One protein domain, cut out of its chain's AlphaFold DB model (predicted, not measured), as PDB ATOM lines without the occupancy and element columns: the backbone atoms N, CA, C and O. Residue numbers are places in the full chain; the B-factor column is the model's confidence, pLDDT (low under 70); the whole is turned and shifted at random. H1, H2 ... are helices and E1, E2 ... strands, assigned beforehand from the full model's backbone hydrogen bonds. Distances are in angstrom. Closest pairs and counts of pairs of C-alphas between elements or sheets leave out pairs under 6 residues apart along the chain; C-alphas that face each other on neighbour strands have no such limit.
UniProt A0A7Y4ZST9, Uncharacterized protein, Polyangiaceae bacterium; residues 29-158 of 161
ATOM      1  N   THR A  29     -11.981 -24.121  31.548       93.25
ATOM      2  CA  THR A  29     -12.018 -24.646  30.176       93.25
ATOM      3  C   THR A  29     -10.638 -25.149  29.780       93.25
ATOM      4  O   THR A  29      -9.694 -24.372  29.727       93.25
ATOM      5  N   LEU A  30     -10.530 -26.436  29.458       94.44
ATOM      6  CA  LEU A  30      -9.322 -27.095  28.972       94.44
ATOM      7  C   LEU A  30      -9.387 -27.231  27.444       94.44
ATOM      8  O   LEU A  30     -10.231 -27.954  26.913       94.44
ATOM      9  N   VAL A  31      -8.490 -26.557  26.732       96.00
ATOM     10  CA  VAL A  31      -8.334 -26.620  25.274       96.00
ATOM     11  C   VAL A  31      -7.145 -27.506  24.944       96.00
ATOM     12  O   VAL A  31      -5.987 -27.135  25.118       96.00
ATOM     13  N   VAL A  32      -7.442 -28.713  24.488       95.50
ATOM     14  CA  VAL A  32      -6.470 -29.775  24.256       95.50
ATOM     15  C   VAL A  32      -5.953 -29.695  22.828       95.50
ATOM     16  O   VAL A  32      -6.721 -29.824  21.871       95.50
ATOM     17  N   THR A  33      -4.643 -29.510  22.676       93.62
ATOM     18  CA  THR A  33      -3.995 -29.473  21.362       93.62
ATOM     19  C   THR A  33      -3.975 -30.853  20.703       93.62
ATOM     20  O   THR A  33      -4.227 -31.885  21.325       93.62
ATOM     21  N   ASP A  34      -3.602 -30.906  19.427       90.25
ATOM     22  CA  ASP A  34      -3.337 -32.181  18.766       90.25
ATOM     23  C   ASP A  34      -2.093 -32.889  19.335       90.25
ATOM     24  O   ASP A  34      -1.273 -32.294  20.036       90.25
ATOM     25  N   GLY A  35      -1.962 -34.184  19.032       88.31
ATOM     26  CA  GLY A  35      -0.820 -35.019  19.428       88.31
ATOM     27  C   GLY A  35      -1.127 -36.074  20.490       88.31
ATOM     28  O   GLY A  35      -0.426 -37.079  20.533       88.31
ATOM     29  N   PHE A  36      -2.186 -35.897  21.284       90.00
ATOM     30  CA  PHE A  36      -2.648 -36.915  22.235       90.00
ATOM     31  C   PHE A  36      -3.286 -38.108  21.522       90.00
ATOM     32  O   PHE A  36      -4.098 -37.936  20.602       90.00
ATOM     33  N   THR A  37      -2.948 -39.310  21.981       93.25
ATOM     34  CA  THR A  37      -3.557 -40.571  21.546       93.25
ATOM     35  C   THR A  37      -5.034 -40.654  21.964       93.25
ATOM     36  O   THR A  37      -5.460 -39.946  22.877       93.25
ATOM     37  N   PRO A  38      -5.850 -41.524  21.337       94.94
ATOM     38  CA  PRO A  38      -7.247 -41.703  21.742       94.94
ATOM     39  C   PRO A  38      -7.423 -42.101  23.215       94.94
ATOM     40  O   PRO A  38      -8.374 -41.660  23.849       94.94
ATOM     41  N   GLU A  39      -6.501 -42.900  23.757       92.56
ATOM     42  CA  GLU A  39      -6.509 -43.312  25.165       92.56
ATOM     43  C   GLU A  39      -6.234 -42.125  26.096       92.56
ATOM     44  O   GLU A  39      -7.011 -41.873  27.010       92.56
ATOM     45  N   GLU A  40      -5.211 -41.316  25.804       92.56
ATOM     46  CA  GLU A  40      -4.911 -40.106  26.583       92.56
ATOM     47  C   GLU A  40      -6.050 -39.080  26.514       92.56
ATOM     48  O   GLU A  40      -6.362 -38.433  27.510       92.56
ATOM     49  N   ARG A  41      -6.715 -38.938  25.360       94.81
ATOM     50  CA  ARG A  41      -7.902 -38.075  25.235       94.81
ATOM     51  C   ARG A  41      -9.052 -38.564  26.118       94.81
ATOM     52  O   ARG A  41      -9.675 -37.744  26.789       94.81
ATOM     53  N   ALA A  42      -9.297 -39.875  26.158       94.44
ATOM     54  CA  ALA A  42     -10.300 -40.462  27.043       94.44
ATOM     55  C   ALA A  42      -9.942 -40.259  28.526       94.44
ATOM     56  O   ALA A  42     -10.818 -39.960  29.339       94.44
ATOM     57  N   ASP A  43      -8.658 -40.356  28.878       93.69
ATOM     58  CA  ASP A  43      -8.180 -40.030  30.222       93.69
ATOM     59  C   ASP A  43      -8.382 -38.553  30.566       93.69
ATOM     60  O   ASP A  43      -8.843 -38.261  31.666       93.69
ATOM     61  N   ILE A  44      -8.107 -37.626  29.639       95.00
ATOM     62  CA  ILE A  44      -8.349 -36.188  29.840       95.00
ATOM     63  C   ILE A  44      -9.822 -35.926  30.161       95.00
ATOM     64  O   ILE A  44     -10.131 -35.268  31.156       95.00
ATOM     65  N   GLU A  45     -10.737 -36.454  29.343       96.06
ATOM     66  CA  GLU A  45     -12.179 -36.304  29.566       96.06
ATOM     67  C   GLU A  45     -12.605 -36.918  30.898       96.06
ATOM     68  O   GLU A  45     -13.360 -36.311  31.657       96.06
ATOM     69  N   SER A  46     -12.106 -38.115  31.204       94.81
ATOM     70  CA  SER A  46     -12.460 -38.828  32.424       94.81
ATOM     71  C   SER A  46     -11.937 -38.135  33.685       94.81
ATOM     72  O   SER A  46     -12.663 -38.071  34.674       94.81
ATOM     73  N   VAL A  47     -10.718 -37.593  33.661       94.12
ATOM     74  CA  VAL A  47     -10.143 -36.794  34.753       94.12
ATOM     75  C   VAL A  47     -10.940 -35.510  34.965       94.12
ATOM     76  O   VAL A  47     -11.296 -35.190  36.097       94.12
ATOM     77  N   ALA A  48     -11.260 -34.792  33.885       94.25
ATOM     78  CA  ALA A  48     -12.070 -33.579  33.961       94.25
ATOM     79  C   ALA A  48     -13.458 -33.867  34.551       94.25
ATOM     80  O   ALA A  48     -13.914 -33.153  35.444       94.25
ATOM     81  N   ALA A  49     -14.105 -34.945  34.099       93.69
ATOM     82  CA  ALA A  49     -15.390 -35.379  34.628       93.69
ATOM     83  C   ALA A  49     -15.301 -35.754  36.114       93.69
ATOM     84  O   ALA A  49     -16.190 -35.395  36.883       93.69
ATOM     85  N   GLU A  50     -14.235 -36.441  36.528       93.62
ATOM     86  CA  GLU A  50     -14.025 -36.832  37.921       93.62
ATOM     87  C   GLU A  50     -13.885 -35.610  38.834       93.62
ATOM     88  O   GLU A  50     -14.656 -35.474  39.786       93.62
ATOM     89  N   TRP A  51     -13.001 -34.665  38.502       92.56
ATOM     90  CA  TRP A  51     -12.881 -33.402  39.237       92.56
ATOM     91  C   TRP A  51     -14.207 -32.642  39.293       92.56
ATOM     92  O   TRP A  51     -14.601 -32.169  40.360       92.56
ATOM     93  N   GLN A  52     -14.938 -32.581  38.175       92.44
ATOM     94  CA  GLN A  52     -16.227 -31.896  38.092       92.44
ATOM     95  C   GLN A  52     -17.280 -32.465  39.056       92.44
ATOM     96  O   GLN A  52     -18.183 -31.735  39.463       92.44
ATOM     97  N   THR A  53     -17.177 -33.734  39.468       91.50
ATOM     98  CA  THR A  53     -18.090 -34.292  40.484       91.50
ATOM     99  C   THR A  53     -17.865 -33.725  41.889       91.50
ATOM    100  O   THR A  53     -18.744 -33.853  42.744       91.50
ATOM    101  N   HIS A  54     -16.719 -33.087  42.133       90.12
ATOM    102  CA  HIS A  54     -16.298 -32.628  43.454       90.12
ATOM    103  C   HIS A  54     -16.137 -31.113  43.563       90.12
ATOM    104  O   HIS A  54     -16.334 -30.560  44.647       90.12
ATOM    105  N   VAL A  55     -15.781 -30.430  42.475       86.12
ATOM    106  CA  VAL A  55     -15.578 -28.977  42.491       86.12
ATOM    107  C   VAL A  55     -16.874 -28.200  42.298       86.12
ATOM    108  O   VAL A  55     -17.867 -28.689  41.762       86.12
ATOM    109  N   GLY A  56     -16.867 -26.947  42.751       72.88
ATOM    110  CA  GLY A  56     -17.974 -26.021  42.519       72.88
ATOM    111  C   GLY A  56     -18.034 -25.428  41.109       72.88
ATOM    112  O   GLY A  56     -19.083 -24.889  40.751       72.88
ATOM    113  N   SER A  57     -16.931 -25.505  40.356       78.12
ATOM    114  CA  SER A  57     -16.776 -24.973  38.997       78.12
ATOM    115  C   SER A  57     -17.264 -25.951  37.933       78.12
ATOM    116  O   SER A  57     -17.190 -27.170  38.102       78.12
ATOM    117  N   ARG A  58     -17.697 -25.437  36.780       85.31
ATOM    118  CA  ARG A  58     -17.831 -26.276  35.588       85.31
ATOM    119  C   ARG A  58     -16.443 -26.532  35.007       85.31
ATOM    120  O   ARG A  58     -15.667 -25.596  34.844       85.31
ATOM    121  N   ILE A  59     -16.165 -27.780  34.634       92.06
ATOM    122  CA  ILE A  59     -14.985 -28.125  33.838       92.06
ATOM    123  C   ILE A  59     -15.456 -28.464  32.424       92.06
ATOM    124  O   ILE A  59     -16.394 -29.238  32.242       92.06
ATOM    125  N   THR A  60     -14.851 -27.852  31.412       94.12
ATOM    126  CA  THR A  60     -15.170 -28.107  30.001       94.12
ATOM    127  C   THR A  60     -13.911 -28.533  29.268       94.12
ATOM    128  O   THR A  60     -12.901 -27.848  29.349       94.12
ATOM    129  N   VAL A  61     -13.970 -29.633  28.517       95.94
ATOM    130  CA  VAL A  61     -12.868 -30.086  27.656       95.94
ATOM    131  C   VAL A  61     -13.226 -29.812  26.200       95.94
ATOM    132  O   VAL A  61     -14.304 -30.187  25.738       95.94
ATOM    133  N   ARG A  62     -12.321 -29.165  25.465       95.44
ATOM    134  CA  ARG A  62     -12.411 -28.954  24.017       95.44
ATOM    135  C   ARG A  62     -11.180 -29.550  23.355       95.44
ATOM    136  O   ARG A  62     -10.064 -29.220  23.732       95.44
ATOM    137  N   PHE A  63     -11.375 -30.398  22.352       94.06
ATOM    138  CA  PHE A  63     -10.272 -30.908  21.542       94.06
ATOM    139  C   PHE A  63     -10.117 -30.081  20.272       94.06
ATOM    140  O   PHE A  63     -11.060 -29.965  19.489       94.06
ATOM    141  N   GLY A  64      -8.911 -29.568  20.050       87.50
ATOM    142  CA  GLY A  64      -8.611 -28.670  18.945       87.50
ATOM    143  C   GLY A  64      -9.196 -27.265  19.126       87.50
ATOM    144  O   GLY A  64      -9.966 -26.986  20.047       87.50
ATOM    145  N   GLY A  65      -8.817 -26.375  18.208       85.81
ATOM    146  CA  GLY A  65      -9.149 -24.951  18.266       85.81
ATOM    147  C   GLY A  65      -8.101 -24.117  19.003       85.81
ATOM    148  O   GLY A  65      -7.055 -24.621  19.411       85.81
ATOM    149  N   GLU A  66      -8.383 -22.824  19.131       84.38
ATOM    150  CA  GLU A  66      -7.540 -21.874  19.856       84.38
ATOM    151  C   GLU A  66      -8.116 -21.630  21.257       84.38
ATOM    152  O   GLU A  66      -9.337 -21.650  21.460       84.38
ATOM    153  N   ALA A  67      -7.222 -21.460  22.233       84.25
ATOM    154  CA  ALA A  67      -7.586 -21.031  23.575       84.25
ATOM    155  C   ALA A  67      -7.960 -19.546  23.549       84.25
ATOM    156  O   ALA A  67      -7.240 -18.730  22.971       84.25
ATOM    157  N   GLU A  68      -9.080 -19.199  24.175       84.81
ATOM    158  CA  GLU A  68      -9.585 -17.829  24.227       84.81
ATOM    159  C   GLU A  68      -9.692 -17.343  25.677       84.81
ATOM    160  O   GLU A  68     -10.100 -18.078  26.574       84.81
ATOM    161  N   GLY A  69      -9.353 -16.075  25.925       83.31
ATOM    162  CA  GLY A  69      -9.524 -15.453  27.240       83.31
ATOM    163  C   GLY A  69      -8.746 -16.155  28.358       83.31
ATOM    164  O   GLY A  69      -7.523 -16.051  28.412       83.31
ATOM    165  N   HIS A  70      -9.475 -16.815  29.261       80.44
ATOM    166  CA  HIS A  70      -8.944 -17.525  30.434       80.44
ATOM    167  C   HIS A  70      -8.879 -19.050  30.235       80.44
ATOM    168  O   HIS A  70      -8.688 -19.789  31.200       80.44
ATOM    169  N   ASP A  71      -9.058 -19.524  29.000       87.75
ATOM    170  CA  ASP A  71      -8.925 -20.935  28.651       87.75
ATOM    171  C   ASP A  71      -7.518 -21.462  28.951       87.75
ATOM    172  O   ASP A  71      -6.502 -20.809  28.702       87.75
ATOM    173  N   TRP A  72      -7.475 -22.706  29.407       91.00
ATOM    174  CA  TRP A  72      -6.262 -23.435  29.714       91.00
ATOM    175  C   TRP A  72      -5.832 -24.312  28.554       91.00
ATOM    176  O   TRP A  72      -6.554 -25.221  28.149       91.00
ATOM    177  N   THR A  73      -4.634 -24.086  28.030       92.06
ATOM    178  CA  THR A  73      -4.089 -24.911  26.949       92.06
ATOM    179  C   THR A  73      -3.475 -26.190  27.511       92.06
ATOM    180  O   THR A  73      -2.557 -26.138  28.321       92.06
ATOM    181  N   VAL A  74      -3.918 -27.357  27.046       92.38
ATOM    182  CA  VAL A  74      -3.331 -28.658  27.403       92.38
ATOM    183  C   VAL A  74      -2.533 -29.179  26.215       92.38
ATOM    184  O   VAL A  74      -3.099 -29.415  25.146       92.38
ATOM    185  N   ARG A  75      -1.221 -29.370  26.382       90.38
ATOM    186  CA  ARG A  75      -0.324 -29.731  25.270       90.38
ATOM    187  C   ARG A  75       0.701 -30.793  25.631       90.38
ATOM    188  O   ARG A  75       1.274 -30.795  26.719       90.38
ATOM    189  N   LEU A  76       1.014 -31.641  24.653       85.31
ATOM    190  CA  LEU A  76       2.204 -32.482  24.716       85.31
ATOM    191  C   LEU A  76       3.441 -31.653  24.385       85.31
ATOM    192  O   LEU A  76       3.522 -30.972  23.358       85.31
ATOM    193  N   LEU A  77       4.431 -31.729  25.260       81.38
ATOM    194  CA  LEU A  77       5.709 -31.078  25.060       81.38
ATOM    195  C   LEU A  77       6.640 -32.010  24.281       81.38
ATOM    196  O   LEU A  77       6.800 -33.182  24.647       81.38
ATOM    197  N   PRO A  78       7.280 -31.512  23.206       71.44
ATOM    198  CA  PRO A  78       8.160 -32.333  22.399       71.44
ATOM    199  C   PRO A  78       9.315 -32.866  23.246       71.44
ATOM    200  O   PRO A  78       9.752 -32.250  24.225       71.44
ATOM    201  N   LYS A  79       9.854 -34.017  22.837       64.44
ATOM    202  CA  LYS A  79      11.114 -34.524  23.374       64.44
ATOM    203  C   LYS A  79      12.228 -33.560  22.986       64.44
ATOM    204  O   LYS A  79      12.766 -33.632  21.887       64.44
ATOM    205  N   GLY A  80      12.524 -32.614  23.873       57.53
ATOM    206  CA  GLY A  80      13.640 -31.701  23.693       57.53
ATOM    207  C   GLY A  80      14.934 -32.501  23.580       57.53
ATOM    208  O   GLY A  80      15.229 -33.331  24.437       57.53
ATOM    209  N   THR A  81      15.708 -32.252  22.529       46.62
ATOM    210  CA  THR A  81      17.129 -32.600  22.472       46.62
ATOM    211  C   THR A  81      17.862 -31.728  23.496       46.62
ATOM    212  O   THR A  81      18.235 -30.606  23.176       46.62
ATOM    213  N   ASP A  82      17.946 -32.195  24.743       45.47
ATOM    214  CA  ASP A  82      18.912 -31.878  25.817       45.47
ATOM    215  C   ASP A  82      19.360 -30.422  26.117       45.47
ATOM    216  O   ASP A  82      20.224 -30.227  26.965       45.47
ATOM    217  N   GLY A  83      18.795 -29.375  25.515       42.41
ATOM    218  CA  GLY A  83      19.386 -28.030  25.605       42.41
ATOM    219  C   GLY A  83      18.833 -27.088  26.678       42.41
ATOM    220  O   GLY A  83      19.581 -26.263  27.195       42.41
ATOM    221  N   ALA A  84      17.534 -27.141  26.986       42.53
ATOM    222  CA  ALA A  84      16.894 -26.073  27.768       42.53
ATOM    223  C   ALA A  84      15.547 -26.466  28.400       42.53
ATOM    224  O   ALA A  84      14.633 -25.648  28.468       42.53
ATOM    225  N   LEU A  85      15.380 -27.715  28.844       49.97
ATOM    226  CA  LEU A  85      14.228 -28.030  29.695       49.97
ATOM    227  C   LEU A  85      14.525 -27.544  31.123       49.97
ATOM    228  O   LEU A  85      15.657 -27.742  31.579       49.97
ATOM    229  N   PRO A  86      13.562 -26.928  31.834       43.66
ATOM    230  CA  PRO A  86      13.715 -26.582  33.243       43.66
ATOM    231  C   PRO A  86      13.930 -27.864  34.052       43.66
ATOM    232  O   PRO A  86      12.996 -28.498  34.503       43.66
ATOM    233  N   SER A  87      15.192 -28.255  34.221       46.00
ATOM    234  CA  SER A  87      15.666 -29.455  34.909       46.00
ATOM    235  C   SER A  87      15.102 -30.796  34.404       46.00
ATOM    236  O   SER A  87      13.957 -30.975  34.006       46.00
ATOM    237  N   SER A  88      15.923 -31.828  34.477       45.69
ATOM    238  CA  SER A  88      15.573 -33.220  34.198       45.69
ATOM    239  C   SER A  88      14.543 -33.846  35.165       45.69
ATOM    240  O   SER A  88      14.457 -35.070  35.207       45.69
ATOM    241  N   ARG A  89      13.792 -33.053  35.949       52.22
ATOM    242  CA  ARG A  89      13.011 -33.513  37.114       52.22
ATOM    243  C   ARG A  89      11.486 -33.387  37.008       52.22
ATOM    244  O   ARG A  89      10.823 -33.923  37.887       52.22
ATOM    245  N   PHE A  90      10.939 -32.723  35.988       58.28
ATOM    246  CA  PHE A  90       9.489 -32.508  35.864       58.28
ATOM    247  C   PHE A  90       8.858 -33.392  34.778       58.28
ATOM    248  O   PHE A  90       9.414 -33.541  33.685       58.28
ATOM    249  N   GLU A  91       7.707 -33.983  35.107       60.88
ATOM    250  CA  GLU A  91       6.885 -34.828  34.224       60.88
ATOM    251  C   GLU A  91       5.800 -34.000  33.512       60.88
ATOM    252  O   GLU A  91       5.499 -34.245  32.342       60.88
ATOM    253  N   ALA A  92       5.299 -32.959  34.179       64.69
ATOM    254  CA  ALA A  92       4.430 -31.923  33.641       64.69
ATOM    255  C   ALA A  92       4.595 -30.614  34.448       64.69
ATOM    256  O   ALA A  92       5.395 -30.575  35.391       64.69
ATOM    257  N   TYR A  93       3.933 -29.537  34.020       72.62
ATOM    258  CA  TYR A  93       3.802 -28.299  34.794       72.62
ATOM    259  C   TYR A  93       2.489 -27.573  34.498       72.62
ATOM    260  O   TYR A  93       1.926 -27.708  33.406       72.62
ATOM    261  N   GLU A  94       2.121 -26.711  35.443       70.19
ATOM    262  CA  GLU A  94       1.130 -25.649  35.335       70.19
ATOM    263  C   GLU A  94       1.821 -24.262  35.351       70.19
ATOM    264  O   GLU A  94       2.786 -24.056  36.090       70.19
ATOM    265  N   ASP A  95       1.385 -23.320  34.500       67.56
ATOM    266  CA  ASP A  95       1.792 -21.902  34.565       67.56
ATOM    267  C   ASP A  95       0.550 -20.993  34.649       67.56
ATOM    268  O   ASP A  95      -0.136 -20.797  33.647       67.56
ATOM    269  N   PRO A  96       0.267 -20.347  35.789       60.22
ATOM    270  CA  PRO A  96      -0.946 -19.542  35.936       60.22
ATOM    271  C   PRO A  96      -0.839 -18.196  35.208       60.22
ATOM    272  O   PRO A  96      -1.846 -17.540  34.942       60.22
ATOM    273  N   ASN A  97       0.379 -17.760  34.856       67.25
ATOM    274  CA  ASN A  97       0.595 -16.547  34.059       67.25
ATOM    275  C   ASN A  97       0.404 -16.805  32.559       67.25
ATOM    276  O   ASN A  97       0.330 -15.861  31.767       67.25
ATOM    277  N   LYS A  98       0.362 -18.081  32.171       72.50
ATOM    278  CA  LYS A  98       0.092 -18.577  30.826       72.50
ATOM    279  C   LYS A  98      -0.740 -19.849  30.984       72.50
ATOM    280  O   LYS A  98      -0.121 -20.903  30.937       72.50
ATOM    281  N   PRO A  99      -2.069 -19.762  31.188       83.38
ATOM    282  CA  PRO A  99      -2.911 -20.883  31.620       83.38
ATOM    283  C   PRO A  99      -2.674 -22.108  30.728       83.38
ATOM    284  O   PRO A  99      -3.207 -22.227  29.624       83.38
ATOM    285  N   GLU A 100      -1.772 -22.978  31.166       85.75
ATOM    286  CA  GLU A 100      -1.177 -24.034  30.357       85.75
ATOM    287  C   GLU A 100      -0.853 -25.208  31.267       85.75
ATOM    288  O   GLU A 100      -0.221 -25.045  32.308       85.75
ATOM    289  N   ILE A 101      -1.258 -26.395  30.823       88.88
ATOM    290  CA  ILE A 101      -0.801 -27.676  31.343       88.88
ATOM    291  C   ILE A 101       0.102 -28.294  30.275       88.88
ATOM    292  O   ILE A 101      -0.354 -28.733  29.210       88.88
ATOM    293  N   GLY A 102       1.403 -28.306  30.548       87.06
ATOM    294  CA  GLY A 102       2.415 -28.864  29.658       87.06
ATOM    295  C   GLY A 102       2.838 -30.257  30.106       87.06
ATOM    296  O   GLY A 102       3.382 -30.403  31.194       87.06
ATOM    297  N   ILE A 103       2.652 -31.285  29.268       86.06
ATOM    298  CA  ILE A 103       2.927 -32.688  29.634       86.06
ATOM    299  C   ILE A 103       4.104 -33.246  28.831       86.06
ATOM    300  O   ILE A 103       4.069 -33.300  27.598       86.06
ATOM    301  N   TYR A 104       5.139 -33.742  29.510       80.69
ATOM    302  CA  TYR A 104       6.242 -34.467  28.875       80.69
ATOM    303  C   TYR A 104       5.893 -35.954  28.732       80.69
ATOM    304  O   TYR A 104       6.440 -36.795  29.442       80.69
ATOM    305  N   GLY A 105       5.025 -36.303  27.773       69.25
ATOM    306  CA  GLY A 105       4.496 -37.672  27.603       69.25
ATOM    307  C   GLY A 105       5.550 -38.796  27.523       69.25
ATOM    308  O   GLY A 105       5.295 -39.931  27.898       69.25
ATOM    309  N   TRP A 106       6.780 -38.481  27.110       64.12
ATOM    310  CA  TRP A 106       7.910 -39.419  27.019       64.12
ATOM    311  C   TRP A 106       8.731 -39.574  28.318       64.12
ATOM    312  O   TRP A 106       9.680 -40.360  28.337       64.12
ATOM    313  N   LYS A 107       8.427 -38.798  29.366       70.38
ATOM    314  CA  LYS A 107       9.109 -38.796  30.677       70.38
ATOM    315  C   LYS A 107       8.233 -39.262  31.832       70.38
ATOM    316  O   LYS A 107       8.720 -39.278  32.960       70.38
ATOM    317  N   LEU A 108       6.979 -39.610  31.565       73.25
ATOM    318  CA  LEU A 108       6.031 -39.973  32.607       73.25
ATOM    319  C   LEU A 108       6.549 -41.187  33.384       73.25
ATOM    320  O   LEU A 108       6.729 -42.273  32.832       73.25
ATOM    321  N   ARG A 109       6.841 -40.976  34.666       74.56
ATOM    322  CA  ARG A 109       7.189 -42.034  35.617       74.56
ATOM    323  C   ARG A 109       5.915 -42.655  36.172       74.56
ATOM    324  O   ARG A 109       5.900 -43.848  36.453       74.56
ATOM    325  N   CYS A 110       4.869 -41.846  36.331       78.94
ATOM    326  CA  CYS A 110       3.531 -42.305  36.675       78.94
ATOM    327  C   CYS A 110       2.666 -42.465  35.412       78.94
ATOM    328  O   CYS A 110       3.080 -42.103  34.314       78.94
ATOM    329  N   SER A 111       1.444 -42.991  35.544       86.50
ATOM    330  CA  SER A 111       0.515 -43.033  34.406       86.50
ATOM    331  C   SER A 111       0.143 -41.623  33.925       86.50
ATOM    332  O   SER A 111       0.132 -40.664  34.708       86.50
ATOM    333  N   PHE A 112      -0.199 -41.505  32.638       87.94
ATOM    334  CA  PHE A 112      -0.711 -40.264  32.052       87.94
ATOM    335  C   PHE A 112      -1.901 -39.729  32.848       87.94
ATOM    336  O   PHE A 112      -1.845 -38.602  33.332       87.94
ATOM    337  N   ARG A 113      -2.912 -40.577  33.079       90.75
ATOM    338  CA  ARG A 113      -4.092 -40.250  33.885       90.75
ATOM    339  C   ARG A 113      -3.744 -39.588  35.214       90.75
ATOM    340  O   ARG A 113      -4.274 -38.530  35.526       90.75
ATOM    341  N   ARG A 114      -2.856 -40.207  36.002       88.19
ATOM    342  CA  ARG A 114      -2.473 -39.697  37.326       88.19
ATOM    343  C   ARG A 114      -1.781 -38.345  37.220       88.19
ATOM    344  O   ARG A 114      -2.063 -37.451  38.010       88.19
ATOM    345  N   THR A 115      -0.861 -38.219  36.267       88.50
ATOM    346  CA  THR A 115      -0.113 -36.975  36.051       88.50
ATOM    347  C   THR A 115      -1.077 -35.867  35.663       88.50
ATOM    348  O   THR A 115      -1.071 -34.800  36.255       88.50
ATOM    349  N   PHE A 116      -1.990 -36.149  34.739       91.31
ATOM    350  CA  PHE A 116      -2.983 -35.176  34.326       91.31
ATOM    351  C   PHE A 116      -3.962 -34.813  35.452       91.31
ATOM    352  O   PHE A 116      -4.270 -33.641  35.632       91.31
ATOM    353  N   MET A 117      -4.391 -35.783  36.268       91.56
ATOM    354  CA  MET A 117      -5.212 -35.531  37.460       91.56
ATOM    355  C   MET A 117      -4.533 -34.552  38.429       91.56
ATOM    356  O   MET A 117      -5.204 -33.668  38.958       91.56
ATOM    357  N   HIS A 118      -3.219 -34.692  38.628       90.94
ATOM    358  CA  HIS A 118      -2.403 -33.800  39.452       90.94
ATOM    359  C   HIS A 118      -2.358 -32.372  38.888       90.94
ATOM    360  O   HIS A 118      -2.677 -31.423  39.598       90.94
ATOM    361  N   GLU A 119      -2.043 -32.215  37.600       90.94
ATOM    362  CA  GLU A 119      -1.954 -30.887  36.976       90.94
ATOM    363  C   GLU A 119      -3.309 -30.171  36.907       90.94
ATOM    364  O   GLU A 119      -3.382 -28.958  37.088       90.94
ATOM    365  N   VAL A 120      -4.411 -30.906  36.708       91.00
ATOM    366  CA  VAL A 120      -5.756 -30.315  36.807       91.00
ATOM    367  C   VAL A 120      -6.029 -29.822  38.231       91.00
ATOM    368  O   VAL A 120      -6.650 -28.778  38.398       91.00
ATOM    369  N   GLY A 121      -5.517 -30.505  39.259       90.50
ATOM    370  CA  GLY A 121      -5.565 -30.013  40.634       90.50
ATOM    371  C   GLY A 121      -4.865 -28.660  40.803       90.50
ATOM    372  O   GLY A 121      -5.436 -27.761  41.420       90.50
ATOM    373  N   HIS A 122      -3.686 -28.473  40.200       88.44
ATOM    374  CA  HIS A 122      -3.006 -27.171  40.174       88.44
ATOM    375  C   HIS A 122      -3.809 -26.103  39.430       88.44
ATOM    376  O   HIS A 122      -3.996 -25.011  39.962       88.44
ATOM    377  N   ALA A 123      -4.376 -26.432  38.267       88.62
ATOM    378  CA  ALA A 123      -5.237 -25.511  37.521       88.62
ATOM    379  C   ALA A 123      -6.501 -25.095  38.299       88.62
ATOM    380  O   ALA A 123      -7.031 -24.003  38.100       88.62
ATOM    381  N   LEU A 124      -6.968 -25.948  39.214       87.56
ATOM    382  CA  LEU A 124      -8.062 -25.669  40.148       87.56
ATOM    383  C   LEU A 124      -7.611 -24.912  41.413       87.56
ATOM    384  O   LEU A 124      -8.435 -24.631  42.283       87.56
ATOM    385  N   GLY A 125      -6.324 -24.576  41.531       85.38
ATOM    386  CA  GLY A 125      -5.757 -23.799  42.634       85.38
ATOM    387  C   GLY A 125      -5.262 -24.626  43.822       85.38
ATOM    388  O   GLY A 125      -5.062 -24.070  44.902       85.38
ATOM    389  N   LEU A 126      -5.073 -25.940  43.669       86.81
ATOM    390  CA  LEU A 126      -4.497 -26.773  44.725       86.81
ATOM    391  C   LEU A 126      -2.971 -26.686  44.735       86.81
ATOM    392  O   LEU A 126      -2.317 -26.740  43.696       86.81
ATOM    393  N   GLU A 127      -2.395 -26.623  45.930       88.56
ATOM    394  CA  GLU A 127      -0.955 -26.763  46.136       88.56
ATOM    395  C   GLU A 127      -0.564 -28.234  46.337       88.56
ATOM    396  O   GLU A 127      -1.402 -29.105  46.588       88.56
ATOM    397  N   HIS A 128       0.738 -28.515  46.255       89.81
ATOM    398  CA  HIS A 128       1.267 -29.833  46.586       89.81
ATOM    399  C   HIS A 128       0.924 -30.256  48.021       89.81
ATOM    400  O   HIS A 128       0.962 -29.458  48.959       89.81
ATOM    401  N   THR A 129       0.699 -31.553  48.206       86.81
ATOM    402  CA  THR A 129       0.435 -32.175  49.510       86.81
ATOM    403  C   THR A 129       1.533 -33.162  49.899       86.81
ATOM    404  O   THR A 129       2.378 -33.542  49.091       86.81
ATOM    405  N   ALA A 130       1.513 -33.610  51.158       86.19
ATOM    406  CA  ALA A 130       2.420 -34.644  51.663       86.19
ATOM    407  C   ALA A 130       2.038 -36.075  51.228       86.19
ATOM    408  O   ALA A 130       2.830 -36.993  51.411       86.19
ATOM    409  N   SER A 131       0.845 -36.276  50.662       85.12
ATOM    410  CA  SER A 131       0.365 -37.570  50.164       85.12
ATOM    411  C   SER A 131      -0.818 -37.402  49.209       85.12
ATOM    412  O   SER A 131      -1.459 -36.353  49.203       85.12
ATOM    413  N   GLY A 132      -1.146 -38.455  48.455       85.00
ATOM    414  CA  GLY A 132      -2.287 -38.463  47.536       85.00
ATOM    415  C   GLY A 132      -1.940 -37.941  46.143       85.00
ATOM    416  O   GLY A 132      -0.770 -37.904  45.754       85.00
ATOM    417  N   VAL A 133      -2.955 -37.554  45.375       87.56
ATOM    418  CA  VAL A 133      -2.807 -37.156  43.974       87.56
ATOM    419  C   VAL A 133      -1.903 -35.940  43.829       87.56
ATOM    420  O   VAL A 133      -1.031 -35.958  42.960       87.56
ATOM    421  N   MET A 134      -2.029 -34.962  44.737       88.38
ATOM    422  CA  MET A 134      -1.243 -33.722  44.772       88.38
ATOM    423  C   MET A 134       0.163 -33.901  45.371       88.38
ATOM    424  O   MET A 134       0.895 -32.925  45.527       88.38
ATOM    425  N   HIS A 135       0.596 -35.129  45.685       87.25
ATOM    426  CA  HIS A 135       1.980 -35.356  46.098       87.25
ATOM    427  C   HIS A 135       2.943 -35.217  44.903       87.25
ATOM    428  O   HIS A 135       2.744 -35.880  43.881       87.25
ATOM    429  N   PRO A 136       4.037 -34.440  45.009       83.19
ATOM    430  CA  PRO A 136       4.878 -34.092  43.861       83.19
ATOM    431  C   PRO A 136       5.654 -35.273  43.263       83.19
ATOM    432  O   PRO A 136       6.100 -35.209  42.120       83.19
ATOM    433  N   THR A 137       5.881 -36.354  44.021       77.38
ATOM    434  CA  THR A 137       6.788 -37.429  43.572       77.38
ATOM    435  C   THR A 137       6.269 -38.845  43.711       77.38
ATOM    436  O   THR A 137       6.946 -39.762  43.242       77.38
ATOM    437  N   ASP A 138       5.113 -39.046  44.332       73.44
ATOM    438  CA  ASP A 138       4.644 -40.396  44.634       73.44
ATOM    439  C   ASP A 138       3.732 -40.844  43.512       73.44
ATOM    440  O   ASP A 138       2.680 -40.258  43.288       73.44
ATOM    441  N   CYS A 139       4.144 -41.895  42.812       72.56
ATOM    442  CA  CYS A 139       3.299 -42.591  41.847       72.56
ATOM    443  C   CYS A 139       2.483 -43.702  42.522       72.56
ATOM    444  O   CYS A 139       2.135 -44.657  41.836       72.56
ATOM    445  N   LEU A 140       2.274 -43.629  43.849       61.00
ATOM    446  CA  LEU A 140       1.773 -44.746  44.650       61.00
ATOM    447  C   LEU A 140       0.560 -45.388  43.973       61.00
ATOM    448  O   LEU A 140      -0.425 -44.734  43.627       61.00
ATOM    449  N   ASP A 141       0.732 -46.679  43.717       47.19
ATOM    450  CA  ASP A 141      -0.080 -47.478  42.824       47.19
ATOM    451  C   ASP A 141      -1.557 -47.422  43.258       47.19
ATOM    452  O   ASP A 141      -1.876 -47.734  44.405       47.19
ATOM    453  N   ASN A 142      -2.435 -47.016  42.325       49.53
ATOM    454  CA  ASN A 142      -3.908 -46.860  42.390       49.53
ATOM    455  C   ASN A 142      -4.473 -45.422  42.417       49.53
ATOM    456  O   ASN A 142      -5.687 -45.267  42.297       49.53
ATOM    457  N   VAL A 143      -3.655 -44.364  42.466       55.47
ATOM    458  CA  VAL A 143      -4.149 -42.963  42.455       55.47
ATOM    459  C   VAL A 143      -4.359 -42.435  41.024       55.47
ATOM    460  O   VAL A 143      -3.854 -41.389  40.625       55.47
ATOM    461  N   GLY A 144      -5.103 -43.186  40.211       60.56
ATOM    462  CA  GLY A 144      -5.765 -42.630  39.023       60.56
ATOM    463  C   GLY A 144      -7.054 -41.883  39.378       60.56
ATOM    464  O   GLY A 144      -7.726 -41.379  38.485       60.56
ATOM    465  N   HIS A 145      -7.404 -41.855  40.663       77.75
ATOM    466  CA  HIS A 145      -8.656 -41.337  41.179       77.75
ATOM    467  C   HIS A 145      -8.430 -40.550  42.467       77.75
ATOM    468  O   HIS A 145      -7.445 -40.781  43.174       77.75
ATOM    469  N   LEU A 146      -9.357 -39.652  42.779       85.81
ATOM    470  CA  LEU A 146      -9.348 -38.833  43.986       85.81
ATOM    471  C   LEU A 146      -9.740 -39.672  45.208       85.81
ATOM    472  O   LEU A 146     -10.861 -40.170  45.316       85.81
ATOM    473  N   GLY A 147      -8.809 -39.830  46.149       84.81
ATOM    474  CA  GLY A 147      -9.070 -40.488  47.427       84.81
ATOM    475  C   GLY A 147      -9.702 -39.549  48.458       84.81
ATOM    476  O   GLY A 147      -9.725 -38.328  48.301       84.81
ATOM    477  N   GLU A 148     -10.161 -40.102  49.585       85.75
ATOM    478  CA  GLU A 148     -10.735 -39.298  50.679       85.75
ATOM    479  C   GLU A 148      -9.771 -38.218  51.196       85.75
ATOM    480  O   GLU A 148     -10.202 -37.118  51.540       85.75
ATOM    481  N   HIS A 149      -8.466 -38.508  51.220       84.75
ATOM    482  CA  HIS A 149      -7.440 -37.542  51.617       84.75
ATOM    483  C   HIS A 149      -7.320 -36.369  50.629       84.75
ATOM    484  O   HIS A 149      -7.212 -35.215  51.055       84.75
ATOM    485  N   ASP A 150      -7.390 -36.648  49.324       86.94
ATOM    486  CA  ASP A 150      -7.343 -35.629  48.270       86.94
ATOM    487  C   ASP A 150      -8.558 -34.708  48.370       86.94
ATOM    488  O   ASP A 150      -8.428 -33.485  48.390       86.94
ATOM    489  N   LEU A 151      -9.744 -35.298  48.545       89.88
ATOM    490  CA  LEU A 151     -10.994 -34.558  48.700       89.88
ATOM    491  C   LEU A 151     -11.022 -33.731  49.988       89.88
ATOM    492  O   LEU A 151     -11.510 -32.601  49.981       89.88
ATOM    493  N   ALA A 152     -10.489 -34.253  51.095       88.25
ATOM    494  CA  ALA A 152     -10.380 -33.502  52.344       88.25
ATOM    495  C   ALA A 152      -9.480 -32.267  52.183       88.25
ATOM    496  O   ALA A 152      -9.857 -31.174  52.608       88.25
ATOM    497  N   THR A 153      -8.333 -32.426  51.518       86.50
ATOM    498  CA  THR A 153      -7.417 -31.315  51.218       86.50
ATOM    499  C   THR A 153      -8.078 -30.303  50.283       86.50
ATOM    500  O   THR A 153      -8.070 -29.106  50.558       86.50
ATOM    501  N   CYS A 154      -8.732 -30.778  49.223       88.69
ATOM    502  CA  CYS A 154      -9.419 -29.929  48.257       88.69
ATOM    503  C   CYS A 154     -10.544 -29.089  48.891       88.69
ATOM    504  O   CYS A 154     -10.696 -27.907  48.584       88.69
ATOM    505  N   ARG A 155     -11.317 -29.667  49.822       91.19
ATOM    506  CA  ARG A 155     -12.330 -28.927  50.595       91.19
ATOM    507  C   ARG A 155     -11.702 -27.917  51.548       91.19
ATOM    508  O   ARG A 155     -12.204 -26.804  51.662       91.19
ATOM    509  N   ALA A 156     -10.606 -28.279  52.217       87.50
ATOM    510  CA  ALA A 156      -9.888 -27.364  53.106       87.50
ATOM    511  C   ALA A 156      -9.319 -26.147  52.354       87.50
ATOM    512  O   ALA A 156      -9.279 -25.055  52.915       87.50
ATOM    513  N   ALA A 157      -8.950 -26.324  51.081       84.50
ATOM    514  CA  ALA A 157      -8.531 -25.251  50.179       84.50
ATOM    515  C   ALA A 157      -9.702 -24.420  49.608       84.50
ATOM    516  O   ALA A 157      -9.469 -23.417  48.940       84.50
ATOM    517  N   GLY A 158     -10.958 -24.811  49.855       86.00
ATOM    518  CA  GLY A 158     -12.145 -24.123  49.333       86.00
ATOM    519  C   GLY A 158     -12.453 -24.401  47.857       86.00
ATOM    520  O   GLY A 158     -13.293 -23.714  47.281       86.00
TER     521      GLY A 158
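What this domain is: This is residues 29 to 158 of the 161 residues of an uncharacterized protein of Polyangiaceae bacterium (UniProt A0A7Y4ZST9). A curled sheet of five strands makes a wall with two helices, H1 and H2, packed over one face; it wraps round H2, which lies near the middle of the domain. The third helix, H3, lies off the sheet at one end, after a long loop, and at the opposite end residues 81 to 87 of another loop stick out. The printed part has 130 residues, with three named helices and five named strands in the order E1 H1 E2 E3 E4 E5 H2 H3; the mixed sheet runs E2 E1 E3 E5 E4. The class is mixed, helices and strands, with under half of the residues in named elements. The whole is compact, with a radius of gyration of the C-alphas of 14.1 A and spans of 40 by 31 by 29 A.

How they stand to each other: E1, residues 29 to 32, H1, residues 38 to 52, and E2, residues 59 to 63, form a strand-helix-strand unit, two parallel neighbour strands with a helix between them along the chain, and its crossover is right-handed. N 30 and O 60 are 2.8 A apart, within hydrogen-bond range. H1 lies over E2 and E1 at a height over the sheet of 9.7 A and runs along the strands, at 4 degrees to E2 on the local plane. E3, residues 72 to 76, is parallel to E1, with N 74 and O 31 at 2.8 A. E4, residues 92 to 95, and E5, residues 100 to 103, are a hairpin, antiparallel at 169 degrees, with N 93 and O 102 at 3.0 A. E5 is parallel to E3, with N 101 and O 73 at 2.8 A. The sheet is twisted, its C-alphas lying up to 4.4 A off the best plane. H2, residues 112 to 123, is on the same face as H1, giving two layers, helices on one face of a sheet. The sheet curls round H2; the closest C-alphas of H2 and E4 are those of Glu 119 and Glu 94, 6.3 A apart. H1 and H2 touch, closest at the C-alphas of Asp 43 and Arg 113, 5.5 A apart, at a steep tilt of 41 degrees, the same way. H3, residues 148 to 156, is not on the sheet and is apart from H1 and H2. In H1, H2 and H3 every O i to N i+4 pair is within hydrogen-bond range.

Where its parts are: E1 begins at C-alpha 29 (-12.018, -24.646, 30.176) and is 9.6 A long. H1 measures 21.1 A, E2 13.5 A, E3 13.4 A, E4 10.4 A and E5 9.6 A. H2 measures 16.4 A and begins at C-alpha 112 (-0.711, -40.264, 32.052). H3 measures 12.2 A and ends at C-alpha 156 (-9.888, -27.364, 53.106).

The domain as a whole: The C-alphas of Thr 81 and Ala 156, the two farthest apart, are 41.2 A from each other. The printed part has no cut; its long links are E3 to E4 and H2 to H3. Mean pLDDT of the printed part is 81.3, with values under 70 at residues 79 to 92, 95 to 97, 105 to 106 and 140 to 144.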